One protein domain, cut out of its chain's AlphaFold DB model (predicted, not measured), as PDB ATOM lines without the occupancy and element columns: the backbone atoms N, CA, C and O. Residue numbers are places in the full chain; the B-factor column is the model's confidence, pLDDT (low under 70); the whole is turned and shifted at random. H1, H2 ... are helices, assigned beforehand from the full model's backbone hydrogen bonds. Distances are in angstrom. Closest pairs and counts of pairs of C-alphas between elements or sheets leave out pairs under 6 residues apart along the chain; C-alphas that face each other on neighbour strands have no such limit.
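AT A GLANCE: This is residues 3 to 55 of the 55 residues of the protein "Esterase YbfF" of Photobacterium aphoticum (UniProt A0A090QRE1). The long helix H3, with short H2 at its foot, makes one side of a flat, open shape; H1 makes the other side, and residues 21 to 35 cross between them without a named element. The printed part has 53 residues with three named helices, H1, H2, H3 along the chain, and no named strand. The class is all helix, though under half of the residues, 25, are in named elements. It is only just loose, close to compact, with a radius of gyration of the C-alphas of 12.2 A, and spans 30 by 29 by 12 A.

HOW THE PARTS SIT: H3, residues 41 to 53, and H2, residues 36 to 39, only just touch, with 3 pairs of C-alphas within 8 A, and only at the corner by their tight link. H3 touches H2 with residues 44 to 45 alone; the closest C-alphas of the two helices, those of His 37 and Val 44, are 5.8 A apart. H1, residues 13 to 20, is apart from H2 and H3. In H1 and H3 every O i to N i+4 pair is within hydrogen-bond range; H2 is too short for such a pair.

IN THESE COORDINATES: H3 runs 18.1 A, from C-alpha 41 at (80.855, 95.366, 91.192) to C-alpha 53 at (84.465, 80.304, 100.543). H2 measures 4.9 A and H1 11.1 A, with C-alpha 13 at (92.068, 80.686, 74.058).

THE WHOLE: The two farthest C-alphas, of Glu 12 and Gln 53, are 30.4 A apart. The link from H1 to H2 is long, and residues 19 to 24, of which 19 to 20 belong to H1, stand free. The printed part has no cut; its mean pLDDT is 93.8, and residue 55 is under 70.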
ATOM      1  N   GLY A   3      83.928  89.491  81.123       95.81
ATOM      2  CA  GLY A   3      82.689  90.131  80.675       95.81
ATOM      3  C   GLY A   3      82.200  89.507  79.370       95.81
ATOM      4  O   GLY A   3      83.014  89.146  78.519       95.81
ATOM      5  N   GLN A   4      80.889  89.324  79.226       94.88
ATOM      6  CA  GLN A   4      80.287  88.657  78.065       94.88
ATOM      7  C   GLN A   4      80.624  89.355  76.739       94.88
ATOM      8  O   GLN A   4      80.827  88.679  75.735       94.88
ATOM      9  N   GLN A   5      80.719  90.685  76.747       95.25
ATOM     10  CA  GLN A   5      80.996  91.527  75.577       95.25
ATOM     11  C   GLN A   5      82.492  91.865  75.448       95.25
ATOM     12  O   GLN A   5      82.867  92.757  74.698       95.25
ATOM     13  N   SER A   6      83.359  91.202  76.225       94.56
ATOM     14  CA  SER A   6      84.807  91.401  76.153       94.56
ATOM     15  C   SER A   6      85.459  90.429  75.173       94.56
ATOM     16  O   SER A   6      85.369  89.207  75.341       94.56
ATOM     17  N   ASP A   7      86.227  90.980  74.236       93.00
ATOM     18  CA  ASP A   7      86.970  90.220  73.224       93.00
ATOM     19  C   ASP A   7      88.389  89.823  73.664       93.00
ATOM     20  O   ASP A   7      89.155  89.258  72.896       93.00
ATOM     21  N   TYR A   8      88.752  90.056  74.929       91.75
ATOM     22  CA  TYR A   8      90.078  89.698  75.464       91.75
ATOM     23  C   TYR A   8      90.244  88.193  75.703       91.75
ATOM     24  O   TYR A   8      91.355  87.696  75.867       91.75
ATOM     25  N   LEU A   9      89.127  87.465  75.783       91.38
ATOM     26  CA  LEU A   9      89.112  86.026  76.001       91.38
ATOM     27  C   LEU A   9      88.233  85.358  74.945       91.38
ATOM     28  O   LEU A   9      87.029  85.179  75.155       91.38
ATOM     29  N   LEU A  10      88.840  85.038  73.804       90.81
ATOM     30  CA  LEU A  10      88.183  84.403  72.665       90.81
ATOM     31  C   LEU A  10      88.020  82.885  72.863       90.81
ATOM     32  O   LEU A  10      88.747  82.287  73.666       90.81
ATOM     33  N   PRO A  11      87.098  82.231  72.128       90.31
ATOM     34  CA  PRO A  11      86.914  80.779  72.188       90.31
ATOM     35  C   PRO A  11      88.206  79.985  71.939       90.31
ATOM     36  O   PRO A  11      88.446  78.983  72.607       90.31
ATOM     37  N   GLU A  12      89.068  80.478  71.051       94.06
ATOM     38  CA  GLU A  12      90.367  79.885  70.700       94.06
ATOM     39  C   GLU A  12      91.328  79.790  71.895       94.06
ATOM     40  O   GLU A  12      92.158  78.887  71.979       94.06
ATOM     41  N   HIS A  13      91.207  80.691  72.874       93.75
ATOM     42  CA  HIS A  13      92.068  80.686  74.058       93.75
ATOM     43  C   HIS A  13      91.650  79.616  75.077       93.75
ATOM     44  O   HIS A  13      92.428  79.267  75.969       93.75
ATOM     45  N   ARG A  14      90.436  79.059  74.953       90.94
ATOM     46  CA  ARG A  14      89.868  78.108  75.918       90.94
ATOM     47  C   ARG A  14      90.726  76.856  76.073       90.94
ATOM     48  O   ARG A  14      90.939  76.410  77.198       90.94
ATOM     49  N   GLU A  15      91.246  76.310  74.976       94.50
ATOM     50  CA  GLU A  15      92.077  75.102  75.022       94.50
ATOM     51  C   GLU A  15      93.408  75.334  75.739       94.50
ATOM     52  O   GLU A  15      93.862  74.488  76.508       94.50
ATOM     53  N   ALA A  16      94.045  76.484  75.510       96.44
ATOM     54  CA  ALA A  16      95.297  76.832  76.176       96.44
ATOM     55  C   ALA A  16      95.096  77.008  77.689       96.44
ATOM     56  O   ALA A  16      95.920  76.541  78.476       96.44
ATOM     57  N   ILE A  17      93.981  77.625  78.092       95.06
ATOM     58  CA  ILE A  17      93.619  77.822  79.501       95.06
ATOM     59  C   ILE A  17      93.333  76.484  80.175       95.06
ATOM     60  O   ILE A  17      93.864  76.229  81.249       95.06
ATOM     61  N   GLN A  18      92.547  75.611  79.541       95.31
ATOM     62  CA  GLN A  18      92.198  74.308  80.111       95.31
ATOM     63  C   GLN A  18      93.427  73.406  80.288       95.31
ATOM     64  O   GLN A  18      93.499  72.655  81.257       95.31
ATOM     65  N   ARG A  19      94.408  73.494  79.377       97.25
ATOM     66  CA  ARG A  19      95.679  72.766  79.504       97.25
ATOM     67  C   ARG A  19      96.511  73.233  80.698       97.25
ATOM     68  O   ARG A  19      97.124  72.402  81.356       97.25
ATOM     69  N   GLN A  20      96.543  74.537  80.972       97.44
ATOM     70  CA  GLN A  20      97.331  75.111  82.072       97.44
ATOM     71  C   GLN A  20      96.607  75.033  83.422       97.44
ATOM     72  O   GLN A  20      97.237  74.842  84.457       97.44
ATOM     73  N   PHE A  21      95.280  75.154  83.412       95.81
ATOM     74  CA  PHE A  21      94.436  75.221  84.602       95.81
ATOM     75  C   PHE A  21      93.274  74.222  84.487       95.81
ATOM     76  O   PHE A  21      92.124  74.622  84.291       95.81
ATOM     77  N   PRO A  22      93.540  72.911  84.616       95.75
ATOM     78  CA  PRO A  22      92.550  71.870  84.338       95.75
ATOM     79  C   PRO A  22      91.330  71.899  85.270       95.75
ATOM     80  O   PRO A  22      90.261  71.412  84.907       95.75
ATOM     81  N   THR A  23      91.459  72.487  86.460       94.19
ATOM     82  CA  THR A  23      90.376  72.618  87.446       94.19
ATOM     83  C   THR A  23      89.666  73.976  87.393       94.19
ATOM     84  O   THR A  23      88.719  74.202  88.152       94.19
ATOM     85  N   ALA A  24      90.089  74.894  86.515       92.75
ATOM     86  CA  ALA A  24      89.503  76.226  86.431       92.75
ATOM     87  C   ALA A  24      88.072  76.190  85.881       92.75
ATOM     88  O   ALA A  24      87.759  75.499  84.912       92.75
ATOM     89  N   LYS A  25      87.197  77.009  86.472       90.38
ATOM     90  CA  LYS A  25      85.814  77.188  86.021       90.38
ATOM     91  C   LYS A  25      85.667  78.519  85.292       90.38
ATOM     92  O   LYS A  25      86.011  79.583  85.812       90.38
ATOM     93  N   ALA A  26      85.134  78.468  84.075       90.12
ATOM     94  CA  ALA A  26      84.835  79.665  83.303       90.12
ATOM     95  C   ALA A  26      83.516  80.295  83.781       90.12
ATOM     96  O   ALA A  26      82.468  79.658  83.751       90.12
ATOM     97  N   HIS A  27      83.569  81.569  84.168       93.31
ATOM     98  CA  HIS A  27      82.398  82.379  84.509       93.31
ATOM     99  C   HIS A  27      82.326  83.598  83.588       93.31
ATOM    100  O   HIS A  27      83.326  84.306  83.429       93.31
ATOM    101  N   GLN A  28      81.155  83.841  83.001       94.06
ATOM    102  CA  GLN A  28      80.875  85.026  82.188       94.06
ATOM    103  C   GLN A  28      79.885  85.926  82.925       94.06
ATOM    104  O   GLN A  28      78.858  85.448  83.405       94.06
ATOM    105  N   VAL A  29      80.197  87.217  83.022       95.94
ATOM    106  CA  VAL A  29      79.287  88.217  83.587       95.94
ATOM    107  C   VAL A  29      78.504  88.844  82.440       95.94
ATOM    108  O   VAL A  29      79.090  89.379  81.503       95.94
ATOM    109  N   ALA A  30      77.178  88.707  82.483       96.12
ATOM    110  CA  ALA A  30      76.311  89.163  81.404       96.12
ATOM    111  C   ALA A  30      76.284  90.693  81.302       96.12
ATOM    112  O   ALA A  30      76.296  91.368  82.336       96.12
ATOM    113  N   ASN A  31      76.148  91.223  80.083       96.19
ATOM    114  CA  ASN A  31      76.073  92.664  79.788       96.19
ATOM    115  C   ASN A  31      77.228  93.475  80.408       96.19
ATOM    116  O   ASN A  31      76.977  94.476  81.078       96.19
ATOM    117  N   THR A  32      78.464  92.988  80.276       97.00
ATOM    118  CA  THR A  32      79.676  93.721  80.666       97.00
ATOM    119  C   THR A  32      80.787  93.526  79.645       97.00
ATOM    120  O   THR A  32      80.909  92.459  79.028       97.00
ATOM    121  N   GLY A  33      81.607  94.562  79.491       95.62
ATOM    122  CA  GLY A  33      82.823  94.563  78.695       95.62
ATOM    123  C   GLY A  33      84.047  94.144  79.509       95.62
ATOM    124  O   GLY A  33      84.007  93.258  80.365       95.62
ATOM    125  N   HIS A  34      85.192  94.752  79.200       95.69
ATOM    126  CA  HIS A  34      86.460  94.412  79.848       95.69
ATOM    127  C   HIS A  34      86.476  94.778  81.343       95.69
ATOM    128  O   HIS A  34      87.007  94.032  82.165       95.69
ATOM    129  N   TRP A  35      85.839  95.889  81.711       95.56
ATOM    130  CA  TRP A  35      85.846  96.438  83.067       95.56
ATOM    131  C   TRP A  35      84.652  95.945  83.894       95.56
ATOM    132  O   TRP A  35      84.031  96.709  84.629       95.56
ATOM    133  N   LEU A  36      84.359  94.639  83.835       96.81
ATOM    134  CA  LEU A  36      83.211  94.024  84.514       96.81
ATOM    135  C   LEU A  36      83.128  94.314  86.023       96.81
ATOM    136  O   LEU A  36      82.036  94.316  86.584       96.81
ATOM    137  N   HIS A  37      84.267  94.549  86.678       96.06
ATOM    138  CA  HIS A  37      84.339  94.893  88.100       96.06
ATOM    139  C   HIS A  37      83.892  96.333  88.391       96.06
ATOM    140  O   HIS A  37      83.415  96.590  89.489       96.06
ATOM    141  N   ALA A  38      84.012  97.248  87.428       97.50
ATOM    142  CA  ALA A  38      83.476  98.604  87.520       97.50
ATOM    143  C   ALA A  38      82.014  98.667  87.040       97.50
ATOM    144  O   ALA A  38      81.219  99.415  87.596       97.50
ATOM    145  N   GLU A  39      81.645  97.861  86.039       97.50
ATOM    146  CA  GLU A  39      80.284  97.839  85.480       97.50
ATOM    147  C   GLU A  39      79.273  97.099  86.373       97.50
ATOM    148  O   GLU A  39      78.114  97.501  86.457       97.50
ATOM    149  N   LYS A  40      79.684  95.995  87.018       97.69
ATOM    150  CA  LYS A  40      78.837  95.173  87.908       97.69
ATOM    151  C   LYS A  40      79.591  94.718  89.168       97.69
ATOM    152  O   LYS A  40      79.783  93.507  89.360       97.69
ATOM    153  N   PRO A  41      80.011  95.656  90.034       97.50
ATOM    154  CA  PRO A  41      80.855  95.366  91.192       97.50
ATOM    155  C   PRO A  41      80.247  94.321  92.134       97.50
ATOM    156  O   PRO A  41      80.937  93.392  92.545       97.50
ATOM    157  N   GLU A  42      78.946  94.379  92.420       97.62
ATOM    158  CA  GLU A  42      78.279  93.456  93.348       97.62
ATOM    159  C   GLU A  42      78.279  92.021  92.814       97.62
ATOM    160  O   GLU A  42      78.514  91.062  93.554       97.62
ATOM    161  N   THR A  43      78.044  91.863  91.506       96.81
ATOM    162  CA  THR A  43      78.050  90.544  90.857       96.81
ATOM    163  C   THR A  43      79.446  89.940  90.888       96.81
ATOM    164  O   THR A  43      79.595  88.765  91.227       96.81
ATOM    165  N   VAL A  44      80.463  90.738  90.557       97.25
ATOM    166  CA  VAL A  44      81.860  90.297  90.562       97.25
ATOM    167  C   VAL A  44      82.311  89.945  91.977       97.25
ATOM    168  O   VAL A  44      82.834  88.851  92.185       97.25
ATOM    169  N   ASN A  45      82.020  90.795  92.964       97.12
ATOM    170  CA  ASN A  45      82.361  90.551  94.364       97.12
ATOM    171  C   ASN A  45      81.727  89.264  94.887       97.12
ATOM    172  O   ASN A  45      82.410  88.456  95.506       97.12
ATOM    173  N   ARG A  46      80.449  89.011  94.582       96.44
ATOM    174  CA  ARG A  46      79.788  87.758  94.969       96.44
ATOM    175  C   ARG A  46      80.469  86.532  94.360       96.44
ATOM    176  O   ARG A  46      80.648  85.537  95.050       96.44
ATOM    177  N   ILE A  47      80.856  86.587  93.083       95.38
ATOM    178  CA  ILE A  47      81.564  85.475  92.424       95.38
ATOM    179  C   ILE A  47      82.919  85.223  93.100       95.38
ATOM    180  O   ILE A  47      83.258  84.069  93.355       95.38
ATOM    181  N   ILE A  48      83.667  86.286  93.417       95.69
ATOM    182  CA  ILE A  48      84.958  86.193  94.114       95.69
ATOM    183  C   ILE A  48      84.773  85.597  95.513       95.69
ATOM    184  O   ILE A  48      85.464  84.646  95.863       95.69
ATOM    185  N   LEU A  49      83.825  86.111  96.298       96.44
ATOM    186  CA  LEU A  49      83.558  85.618  97.649       96.44
ATOM    187  C   LEU A  49      83.130  84.148  97.637       96.44
ATOM    188  O   LEU A  49      83.671  83.359  98.405       96.44
ATOM    189  N   ASN A  50      82.246  83.758  96.715       94.56
ATOM    190  CA  ASN A  50      81.859  82.359  96.547       94.56
ATOM    191  C   ASN A  50      83.077  81.481  96.231       94.56
ATOM    192  O   ASN A  50      83.222  80.408  96.808       94.56
ATOM    193  N   PHE A  51      83.971  81.925  95.344       93.69
ATOM    194  CA  PHE A  51      85.199  81.188  95.043       93.69
ATOM    195  C   PHE A  51      86.074  80.999  96.291       93.69
ATOM    196  O   PHE A  51      86.519  79.884  96.541       93.69
ATOM    197  N   LEU A  52      86.266  82.049  97.097       95.06
ATOM    198  CA  LEU A  52      87.101  82.006  98.304       95.06
ATOM    199  C   LEU A  52      86.498  81.175  99.444       95.06
ATOM    200  O   LEU A  52      87.236  80.648 100.264       95.06
ATOM    201  N   GLN A  53      85.171  81.074  99.513       93.19
ATOM    202  CA  GLN A  53      84.465  80.304 100.543       93.19
ATOM    203  C   GLN A  53      84.314  78.820 100.198       93.19
ATOM    204  O   GLN A  53      84.054  78.014 101.086       93.19
ATOM    205  N   THR A  54      84.427  78.465  98.917       75.44
ATOM    206  CA  THR A  54      84.294  77.076  98.443       75.44
ATOM    207  C   THR A  54      85.661  76.410  98.212       75.44
ATOM    208  O   THR A  54      85.705  75.310  97.659       75.44
ATOM    209  N   ALA A  55      86.756  77.089  98.570       54.09
ATOM    210  CA  ALA A  55      88.132  76.601  98.470       54.09
ATOM    211  C   ALA A  55      88.594  75.931  99.770       54.09
ATOM    212  O   ALA A  55      88.185  76.404 100.853       54.09
TER     213      ALA A  55